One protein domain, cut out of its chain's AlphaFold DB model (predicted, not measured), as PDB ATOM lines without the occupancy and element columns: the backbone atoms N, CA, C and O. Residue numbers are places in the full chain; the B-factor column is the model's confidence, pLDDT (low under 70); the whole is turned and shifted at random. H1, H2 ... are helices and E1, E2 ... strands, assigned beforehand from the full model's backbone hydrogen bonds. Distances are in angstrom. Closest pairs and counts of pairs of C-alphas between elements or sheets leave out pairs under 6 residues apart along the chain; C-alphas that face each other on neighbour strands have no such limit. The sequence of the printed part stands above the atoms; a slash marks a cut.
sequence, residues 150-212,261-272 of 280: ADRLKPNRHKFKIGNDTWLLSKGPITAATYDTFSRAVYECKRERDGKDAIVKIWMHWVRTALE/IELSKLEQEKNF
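This is residues 150 to 212 and 261 to 272 of the 280 residues of an uncharacterized protein of Rutstroemia sp. NJR-2017a WRK4 (UniProt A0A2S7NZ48). One antiparallel sheet of four strands, strongly twisted and curled like part of a barrel, makes the body, and the short helix H1 sits beside its E1 edge. Inner strands E2 and E3 bend sharply within the sheet. The printed part has 75 residues, with four named strands and one named helix in the order E1, E2, E3, E4, H1 along the chain; the strand order across the sheet is E1, E2, E3, E4, and the class is mostly strand. It is compact, with a radius of gyration of the C-alphas of 13.1 A, yet elongated in outline, spanning 47 by 25 by 19 A.

E1, residues 159 to 162, is an edge strand and forms a hairpin with E2, residues 165 to 178; N 160 and O 167 are 2.9 A apart, within hydrogen-bond range. E2 bends by 86 degrees at residue 171. E2 and E3, residues 182 to 191, form a hairpin at 144 degrees, with N 174 and O 186 2.7 A apart. E3 bends by 64 degrees at residue 188. E3 and E4, residues 197 to 205, form a hairpin at 155 degrees, with N 187 and O 200 2.8 A apart. The four strands form a meander, each the antiparallel neighbour of the one before. E1 and E4 are apart. H1, residues 265 to 271, is on the sheet at a height of 7.6 A, over none of its strands. The closest C-alphas of E1 and H1, those of Phe 160 and Asn 271, are 5.5 A apart. E4 and H1 are near each other. In H1 every O i to N i+4 pair is within hydrogen-bond range.

E1 begins at C-alpha 159 (275.051, 318.437, 218.500) and measures 10.2 A. E2 measures 28.1 A, E3 25.8 A and E4 25.3 A. H1 measures 10.0 A and ends at C-alpha 271 (275.231, 325.509, 221.666).

The C-alphas farthest apart, those of Asp 194 and Glu 212, are 47.7 A apart. Residues 213 to 260 are not printed, and C-alphas 212 and 261 are 33.2 A apart across this cut. The links E1 to E2, E2 to E3 and E3 to E4 are tight. The mean pLDDT of the printed part is 75.9, and residues 180 to 181, 205 to 212 and 261 to 272 are under 70.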
ATOM      1  N   ALA A 150     262.820 318.117 226.060       75.69
ATOM      2  CA  ALA A 150     262.491 316.919 225.287       75.69
ATOM      3  C   ALA A 150     261.854 317.224 223.917       75.69
ATOM      4  O   ALA A 150     262.076 316.507 222.939       75.69
ATOM      5  N   ASP A 151     261.094 318.311 223.822       78.69
ATOM      6  CA  ASP A 151     260.462 318.729 222.575       78.69
ATOM      7  C   ASP A 151     261.458 319.428 221.652       78.69
ATOM      8  O   ASP A 151     261.387 319.258 220.430       78.69
ATOM      9  N   ARG A 152     262.416 320.159 222.228       78.69
ATOM     10  CA  ARG A 152     263.441 320.910 221.496       78.69
ATOM     11  C   ARG A 152     264.578 320.027 221.013       78.69
ATOM     12  O   ARG A 152     264.964 320.108 219.849       78.69
ATOM     13  N   LEU A 153     265.091 319.153 221.873       85.25
ATOM     14  CA  LEU A 153     266.240 318.319 221.553       85.25
ATOM     15  C   LEU A 153     265.800 317.049 220.825       85.25
ATOM     16  O   LEU A 153     265.157 316.158 221.372       85.25
ATOM     17  N   LYS A 154     266.164 316.974 219.546       84.81
ATOM     18  CA  LYS A 154     265.881 315.829 218.675       84.81
ATOM     19  C   LYS A 154     267.094 314.900 218.535       84.81
ATOM     20  O   LYS A 154     268.176 315.396 218.188       84.81
ATOM     21  N   PRO A 155     266.902 313.577 218.712       87.81
ATOM     22  CA  PRO A 155     267.940 312.576 218.482       87.81
ATOM     23  C   PRO A 155     268.492 312.662 217.061       87.81
ATOM     24  O   PRO A 155     267.769 312.987 216.119       87.81
ATOM     25  N   ASN A 156     269.778 312.378 216.916       87.25
ATOM     26  CA  ASN A 156     270.566 312.391 215.685       87.25
ATOM     27  C   ASN A 156     270.554 313.723 214.913       87.25
ATOM     28  O   ASN A 156     271.058 313.792 213.795       87.25
ATOM     29  N   ARG A 157     270.006 314.792 215.502       87.94
ATOM     30  CA  ARG A 157     269.970 316.138 214.910       87.94
ATOM     31  C   ARG A 157     270.762 317.153 215.716       87.94
ATOM     32  O   ARG A 157     271.414 318.012 215.134       87.94
ATOM     33  N   HIS A 158     270.696 317.062 217.039       88.62
ATOM     34  CA  HIS A 158     271.300 318.056 217.917       88.62
ATOM     35  C   HIS A 158     272.702 317.645 218.345       88.62
ATOM     36  O   HIS A 158     272.906 316.554 218.885       88.62
ATOM     37  N   LYS A 159     273.648 318.557 218.114       90.44
ATOM     38  CA  LYS A 159     275.051 318.437 218.500       90.44
ATOM     39  C   LYS A 159     275.409 319.560 219.457       90.44
ATOM     40  O   LYS A 159     274.945 320.680 219.275       90.44
ATOM     41  N   PHE A 160     276.264 319.275 220.423       85.06
ATOM     42  CA  PHE A 160     276.778 320.262 221.367       85.06
ATOM     43  C   PHE A 160     278.253 319.992 221.654       85.06
ATOM     44  O   PHE A 160     278.749 318.880 221.451       85.06
ATOM     45  N   LYS A 161     278.976 321.025 222.087       83.81
ATOM     46  CA  LYS A 161     280.400 320.922 222.407       83.81
ATOM     47  C   LYS A 161     280.626 320.889 223.907       83.81
ATOM     48  O   LYS A 161     279.998 321.633 224.651       83.81
ATOM     49  N   ILE A 162     281.553 320.033 224.319       78.25
ATOM     50  CA  ILE A 162     282.069 319.954 225.683       78.25
ATOM     51  C   ILE A 162     283.589 319.974 225.566       78.25
ATOM     52  O   ILE A 162     284.194 319.016 225.074       78.25
ATOM     53  N   GLY A 163     284.206 321.091 225.951       83.75
ATOM     54  CA  GLY A 163     285.614 321.346 225.649       83.75
ATOM     55  C   GLY A 163     285.885 321.252 224.141       83.75
ATOM     56  O   GLY A 163     285.224 321.905 223.334       83.75
ATOM     57  N   ASN A 164     286.835 320.397 223.753       86.06
ATOM     58  CA  ASN A 164     287.207 320.172 222.347       86.06
ATOM     59  C   ASN A 164     286.439 319.024 221.674       86.06
ATOM     60  O   ASN A 164     286.716 318.690 220.517       86.06
ATOM     61  N   ASP A 165     285.509 318.392 222.386       86.75
ATOM     62  CA  ASP A 165     284.749 317.258 221.886       86.75
ATOM     63  C   ASP A 165     283.349 317.696 221.451       86.75
ATOM     64  O   ASP A 165     282.700 318.519 222.094       86.75
ATOM     65  N   THR A 166     282.887 317.136 220.332       92.38
ATOM     66  CA  THR A 166     281.515 317.321 219.843       92.38
ATOM     67  C   THR A 166     280.714 316.061 220.134       92.38
ATOM     68  O   THR A 166     281.157 314.946 219.842       92.38
ATOM     69  N   TRP A 167     279.546 316.254 220.728       90.56
ATOM     70  CA  TRP A 167     278.634 315.209 221.158       90.56
ATOM     71  C   TRP A 167     277.328 315.328 220.389       90.56
ATOM     72  O   TRP A 167     276.810 316.426 220.208       90.56
ATOM     73  N   LEU A 168     276.808 314.193 219.937       93.19
ATOM     74  CA  LEU A 168     275.533 314.063 219.242       93.19
ATOM     75  C   LEU A 168     274.544 313.348 220.160       93.19
ATOM     76  O   LEU A 168     274.862 312.294 220.706       93.19
ATOM     77  N   LEU A 169     273.332 313.874 220.293       91.25
ATOM     78  CA  LEU A 169     272.240 313.156 220.955       91.25
ATOM     79  C   LEU A 169     271.893 311.909 220.140       91.25
ATOM     80  O   LEU A 169     271.467 312.051 218.999       91.25
ATOM     81  N   SER A 170     272.074 310.704 220.676       88.56
ATOM     82  CA  SER A 170     271.869 309.466 219.909       88.56
ATOM     83  C   SER A 170     270.432 308.951 220.010       88.56
ATOM     84  O   SER A 170     269.872 308.464 219.024       88.56
ATOM     85  N   LYS A 171     269.808 309.103 221.183       88.56
ATOM     86  CA  LYS A 171     268.437 308.654 221.479       88.56
ATOM     87  C   LYS A 171     267.602 309.761 222.117       88.56
ATOM     88  O   LYS A 171     268.100 310.845 222.414       88.56
ATOM     89  N   GLY A 172     266.305 309.489 222.272       86.38
ATOM     90  CA  GLY A 172     265.398 310.341 223.047       86.38
ATOM     91  C   GLY A 172     265.788 310.398 224.528       86.38
ATOM     92  O   GLY A 172     266.678 309.659 224.960       86.38
ATOM     93  N   PRO A 173     265.138 311.269 225.316       86.88
ATOM     94  CA  PRO A 173     265.423 311.363 226.739       86.88
ATOM     95  C   PRO A 173     265.047 310.050 227.437       86.88
ATOM     96  O   PRO A 173     263.938 309.546 227.279       86.88
ATOM     97  N   ILE A 174     265.977 309.509 228.217       84.88
ATOM     98  CA  ILE A 174     265.789 308.338 229.082       84.88
ATOM     99  C   ILE A 174     264.819 308.695 230.208       84.88
ATOM    100  O   ILE A 174     263.901 307.944 230.520       84.88
ATOM    101  N   THR A 175     265.031 309.860 230.817       82.69
ATOM    102  CA  THR A 175     264.143 310.441 231.822       82.69
ATOM    103  C   THR A 175     264.031 311.939 231.597       82.69
ATOM    104  O   THR A 175     264.967 312.576 231.106       82.69
ATOM    105  N   ALA A 176     262.885 312.506 231.960       81.75
ATOM    106  CA  ALA A 176     262.637 313.938 231.906       81.75
ATOM    107  C   ALA A 176     261.832 314.374 233.134       81.75
ATOM    108  O   ALA A 176     261.004 313.620 233.642       81.75
ATOM    109  N   ALA A 177     262.111 315.580 233.618       75.31
ATOM    110  CA  ALA A 177     261.385 316.232 234.693       75.31
ATOM    111  C   ALA A 177     261.262 317.728 234.392       75.31
ATOM    112  O   ALA A 177     262.186 318.344 233.847       75.31
ATOM    113  N   THR A 178     260.129 318.296 234.779       71.19
ATOM    114  CA  THR A 178     259.809 319.709 234.581       71.19
ATOM    115  C   THR A 178     259.604 320.358 235.939       71.19
ATOM    116  O   THR A 178     258.973 319.771 236.816       71.19
ATOM    117  N   TYR A 179     260.151 321.557 236.090       71.56
ATOM    118  CA  TYR A 179     260.046 322.403 237.268       71.56
ATOM    119  C   TYR A 179     259.574 323.792 236.825       71.56
ATOM    120  O   TYR A 179     259.619 324.117 235.637       71.56
ATOM    121  N   ASP A 180     259.134 324.616 237.772       64.81
ATOM    122  CA  ASP A 180     258.548 325.925 237.460       64.81
ATOM    123  C   ASP A 180     259.526 326.871 236.741       64.81
ATOM    124  O   ASP A 180     259.112 327.668 235.900       64.81
ATOM    125  N   THR A 181     260.825 326.760 237.041       64.38
ATOM    126  CA  THR A 181     261.886 327.645 236.525       64.38
ATOM    127  C   THR A 181     262.847 326.950 235.554       64.38
ATOM    128  O   THR A 181     263.543 327.606 234.780       64.38
ATOM    129  N   PHE A 182     262.871 325.615 235.502       74.56
ATOM    130  CA  PHE A 182     263.766 324.867 234.616       74.56
ATOM    131  C   PHE A 182     263.198 323.517 234.181       74.56
ATOM    132  O   PHE A 182     262.252 322.973 234.741       74.56
ATOM    133  N   SER A 183     263.823 322.935 233.165       77.94
ATOM    134  CA  SER A 183     263.561 321.566 232.728       77.94
ATOM    135  C   SER A 183     264.846 320.751 232.729       77.94
ATOM    136  O   SER A 183     265.925 321.271 232.438       77.94
ATOM    137  N   ARG A 184     264.731 319.463 233.051       82.38
ATOM    138  CA  ARG A 184     265.849 318.523 233.102       82.38
ATOM    139  C   ARG A 184     265.524 317.281 232.295       82.38
ATOM    140  O   ARG A 184     264.447 316.710 232.442       82.38
ATOM    141  N   ALA A 185     266.483 316.805 231.513       85.62
ATOM    142  CA  ALA A 185     266.381 315.519 230.841       85.62
ATOM    143  C   ALA A 185     267.726 314.792 230.788       85.62
ATOM    144  O   ALA A 185     268.792 315.404 230.745       85.62
ATOM    145  N   VAL A 186     267.674 313.466 230.805       84.31
ATOM    146  CA  VAL A 186     268.846 312.592 230.708       84.31
ATOM    147  C   VAL A 186     268.848 311.943 229.338       84.31
ATOM    148  O   VAL A 186     267.866 311.316 228.965       84.31
ATOM    149  N   TYR A 187     269.946 312.065 228.605       88.06
ATOM    150  CA  TYR A 187     270.088 311.549 227.253       88.06
ATOM    151  C   TYR A 187     271.253 310.581 227.135       88.06
ATOM    152  O   TYR A 187     272.247 310.676 227.854       88.06
ATOM    153  N   GLU A 188     271.140 309.681 226.167       88.44
ATOM    154  CA  GLU A 188     272.286 308.970 225.618       88.44
ATOM    155  C   GLU A 188     272.871 309.805 224.474       88.44
ATOM    156  O   GLU A 188     272.155 310.280 223.586       88.44
ATOM    157  N   CYS A 189     274.179 310.017 224.528       91.12
ATOM    158  CA  CYS A 189     274.930 310.840 223.599       91.12
ATOM    159  C   CYS A 189     276.099 310.038 223.049       91.12
ATOM    160  O   CYS A 189     276.709 309.251 223.765       91.12
ATOM    161  N   LYS A 190     276.457 310.294 221.797       93.06
ATOM    162  CA  LYS A 190     277.597 309.683 221.126       93.06
ATOM    163  C   LYS A 190     278.623 310.751 220.789       93.06
ATOM    164  O   LYS A 190     278.288 311.768 220.178       93.06
ATOM    165  N   ARG A 191     279.875 310.542 221.179       91.25
ATOM    166  CA  ARG A 191     280.969 311.443 220.806       91.25
ATOM    167  C   ARG A 191     281.306 311.259 219.331       91.25
ATOM    168  O   ARG A 191     281.539 310.139 218.890       91.25
ATOM    169  N   GLU A 192     281.381 312.343 218.565       88.44
ATOM    170  CA  GLU A 192     281.589 312.247 217.113       88.44
ATOM    171  C   GLU A 192     282.964 311.695 216.728       88.44
ATOM    172  O   GLU A 192     283.078 310.990 215.732       88.44
ATOM    173  N   ARG A 193     284.011 312.004 217.507       88.38
ATOM    174  CA  ARG A 193     285.394 311.652 217.146       88.38
ATOM    175  C   ARG A 193     285.643 310.144 217.151       88.38
ATOM    176  O   ARG A 193     286.312 309.639 216.260       88.38
ATOM    177  N   ASP A 194     285.176 309.452 218.184       88.94
ATOM    178  CA  ASP A 194     285.478 308.034 218.412       88.94
ATOM    179  C   ASP A 194     284.233 307.160 218.574       88.94
ATOM    180  O   ASP A 194     284.347 305.961 218.813       88.94
ATOM    181  N   GLY A 195     283.043 307.747 218.449       86.62
ATOM    182  CA  GLY A 195     281.784 307.025 218.526       86.62
ATOM    183  C   GLY A 195     281.478 306.445 219.903       86.62
ATOM    184  O   GLY A 195     280.642 305.551 219.980       86.62
ATOM    185  N   LYS A 196     282.142 306.900 220.973       86.38
ATOM    186  CA  LYS A 196     281.850 306.413 222.324       86.38
ATOM    187  C   LYS A 196     280.535 306.979 222.833       86.38
ATOM    188  O   LYS A 196     280.307 308.188 222.755       86.38
ATOM    189  N   ASP A 197     279.723 306.099 223.397       85.88
ATOM    190  CA  ASP A 197     278.464 306.471 224.022       85.88
ATOM    191  C   ASP A 197     278.691 306.936 225.469       85.88
ATOM    192  O   ASP A 197     279.542 306.415 226.195       85.88
ATOM    193  N   ALA A 198     277.924 307.937 225.889       85.75
ATOM    194  CA  ALA A 198     277.890 308.459 227.245       85.75
ATOM    195  C   ALA A 198     276.467 308.874 227.620       85.75
ATOM    196  O   ALA A 198     275.679 309.295 226.776       85.75
ATOM    197  N   ILE A 199     276.154 308.797 228.911       81.88
ATOM    198  CA  ILE A 199     274.904 309.329 229.449       81.88
ATOM    199  C   ILE A 199     275.150 310.762 229.910       81.88
ATOM    200  O   ILE A 199     275.993 310.995 230.777       81.88
ATOM    201  N   VAL A 200     274.412 311.714 229.345       81.50
ATOM    202  CA  VAL A 200     274.535 313.145 229.638       81.50
ATOM    203  C   VAL A 200     273.230 313.651 230.239       81.50
ATOM    204  O   VAL A 200     272.149 313.417 229.699       81.50
ATOM    205  N   LYS A 201     273.321 314.362 231.363       84.69
ATOM    206  CA  LYS A 201     272.187 315.078 231.954       84.69
ATOM    207  C   LYS A 201     272.212 316.516 231.452       84.69
ATOM    208  O   LYS A 201     273.219 317.193 231.623       84.69
ATOM    209  N   ILE A 202     271.130 316.961 230.825       82.12
ATOM    210  CA  ILE A 202     270.998 318.306 230.266       82.12
ATOM    211  C   ILE A 202     269.909 319.049 231.037       82.12
ATOM    212  O   ILE A 202     268.828 318.510 231.290       82.12
ATOM    213  N   TRP A 203     270.207 320.295 231.387       82.25
ATOM    214  CA  TRP A 203     269.313 321.207 232.085       82.25
ATOM    215  C   TRP A 203     269.103 322.435 231.204       82.25
ATOM    216  O   TRP A 203     270.055 322.947 230.615       82.25
ATOM    217  N   MET A 204     267.861 322.891 231.089       76.12
ATOM    218  CA  MET A 204     267.507 324.131 230.402       76.12
ATOM    219  C   MET A 204     266.695 324.991 231.358       76.12
ATOM    220  O   MET A 204     265.575 324.621 231.719       76.12
ATOM    221  N   HIS A 205     267.276 326.118 231.762       68.69
ATOM    222  CA  HIS A 205     266.598 327.120 232.570       68.69
ATOM    223  C   HIS A 205     265.723 328.002 231.677       68.69
ATOM    224  O   HIS A 205     266.138 328.426 230.595       68.69
ATOM    225  N   TRP A 206     264.512 328.285 232.140       66.00
ATOM    226  CA  TRP A 206     263.611 329.228 231.503       66.00
ATOM    227  C   TRP A 206     263.772 330.543 232.228       66.00
ATOM    228  O   TRP A 206     263.216 330.732 233.306       66.00
ATOM    229  N   VAL A 207     264.500 331.488 231.635       58.56
ATOM    230  CA  VAL A 207     264.292 332.872 232.054       58.56
ATOM    231  C   VAL A 207     262.864 333.187 231.634       58.56
ATOM    232  O   VAL A 207     262.585 333.303 230.439       58.56
ATOM    233  N   ARG A 208     261.943 333.279 232.600       53.75
ATOM    234  CA  ARG A 208     260.707 334.028 232.391       53.75
ATOM    235  C   ARG A 208     261.170 335.444 232.095       53.75
ATOM    236  O   ARG A 208     261.401 336.229 233.002       53.75
ATOM    237  N   THR A 209     261.394 335.748 230.819       48.59
ATOM    238  CA  THR A 209     261.489 337.131 230.381       48.59
ATOM    239  C   THR A 209     260.197 337.754 230.853       48.59
ATOM    240  O   THR A 209     259.127 337.332 230.406       48.59
ATOM    241  N   ALA A 210     260.307 338.649 231.826       45.31
ATOM    242  CA  ALA A 210     259.213 339.406 232.381       45.31
ATOM    243  C   ALA A 210     258.589 340.243 231.261       45.31
ATOM    244  O   ALA A 210     258.927 341.396 231.032       45.31
ATOM    245  N   LEU A 211     257.717 339.612 230.481       46.03
ATOM    246  CA  LEU A 211     256.956 340.248 229.414       46.03
ATOM    247  C   LEU A 211     255.680 340.900 229.961       46.03
ATOM    248  O   LEU A 211     254.874 341.402 229.189       46.03
ATOM    249  N   GLU A 212     255.538 340.956 231.286       49.38
ATOM    250  CA  GLU A 212     254.514 341.727 231.991       49.38
ATOM    251  C   GLU A 212     255.112 342.523 233.158       49.38
ATOM    252  O   GLU A 212     254.516 342.643 234.226       49.38
ATOM    253  N   ILE A 261     279.769 319.640 233.674       60.78
ATOM    254  CA  ILE A 261     279.981 320.379 232.435       60.78
ATOM    255  C   ILE A 261     279.236 321.691 232.601       60.78
ATOM    256  O   ILE A 261     278.035 321.774 232.345       60.78
ATOM    257  N   GLU A 262     279.947 322.704 233.078       55.22
ATOM    258  CA  GLU A 262     279.423 324.061 233.083       55.22
ATOM    259  C   GLU A 262     279.417 324.586 231.647       55.22
ATOM    260  O   GLU A 262     280.464 324.793 231.036       55.22
ATOM    261  N   LEU A 263     278.226 324.799 231.094       51.78
ATOM    262  CA  LEU A 263     278.056 325.705 229.967       51.78
ATOM    263  C   LEU A 263     277.554 327.015 230.554       51.78
ATOM    264  O   LEU A 263     276.448 327.056 231.095       51.78
ATOM    265  N   SER A 264     278.359 328.073 230.451       46.69
ATOM    266  CA  SER A 264     277.903 329.417 230.812       46.69
ATOM    267  C   SER A 264     276.615 329.755 230.051       46.69
ATOM    268  O   SER A 264     276.410 329.279 228.931       46.69
ATOM    269  N   LYS A 265     275.748 330.601 230.623       50.06
ATOM    270  CA  LYS A 265     274.482 331.044 229.999       50.06
ATOM    271  C   LYS A 265     274.662 331.465 228.528       50.06
ATOM    272  O   LYS A 265     273.866 331.108 227.666       50.06
ATOM    273  N   LEU A 266     275.774 332.142 228.241       42.91
ATOM    274  CA  LEU A 266     276.155 332.635 226.915       42.91
ATOM    275  C   LEU A 266     276.554 331.505 225.944       42.91
ATOM    276  O   LEU A 266     276.296 331.572 224.743       42.91
ATOM    277  N   GLU A 267     277.152 330.430 226.457       49.69
ATOM    278  CA  GLU A 267     277.465 329.238 225.673       49.69
ATOM    279  C   GLU A 267     276.277 328.285 225.528       49.69
ATOM    280  O   GLU A 267     276.210 327.579 224.523       49.69
ATOM    281  N   GLN A 268     275.319 328.273 226.459       56.66
ATOM    282  CA  GLN A 268     274.075 327.518 226.287       56.66
ATOM    283  C   GLN A 268     273.267 328.047 225.104       56.66
ATOM    284  O   GLN A 268     272.893 327.255 224.249       56.66
ATOM    285  N   GLU A 269     273.071 329.362 224.980       56.00
ATOM    286  CA  GLU A 269     272.365 329.943 223.825       56.00
ATOM    287  C   GLU A 269     273.085 329.661 222.498       56.00
ATOM    288  O   GLU A 269     272.449 329.408 221.474       56.00
ATOM    289  N   LYS A 270     274.422 329.645 222.511       57.22
ATOM    290  CA  LYS A 270     275.238 329.345 221.328       57.22
ATOM    291  C   LYS A 270     275.198 327.866 220.932       57.22
ATOM    292  O   LYS A 270     275.188 327.557 219.742       57.22
ATOM    293  N   ASN A 271     275.224 326.956 221.906       52.00
ATOM    294  CA  ASN A 271     275.231 325.509 221.666       52.00
ATOM    295  C   ASN A 271     273.816 324.921 221.530       52.00
ATOM    296  O   ASN A 271     273.647 323.877 220.905       52.00
ATOM    297  N   PHE A 272     272.805 325.602 222.068       58.59
ATOM    298  CA  PHE A 272     271.393 325.229 222.027       58.59
ATOM    299  C   PHE A 272     270.529 326.435 221.620       58.59
ATOM    300  O   PHE A 272     269.718 326.915 222.419       58.59
TER     301      PHE A 272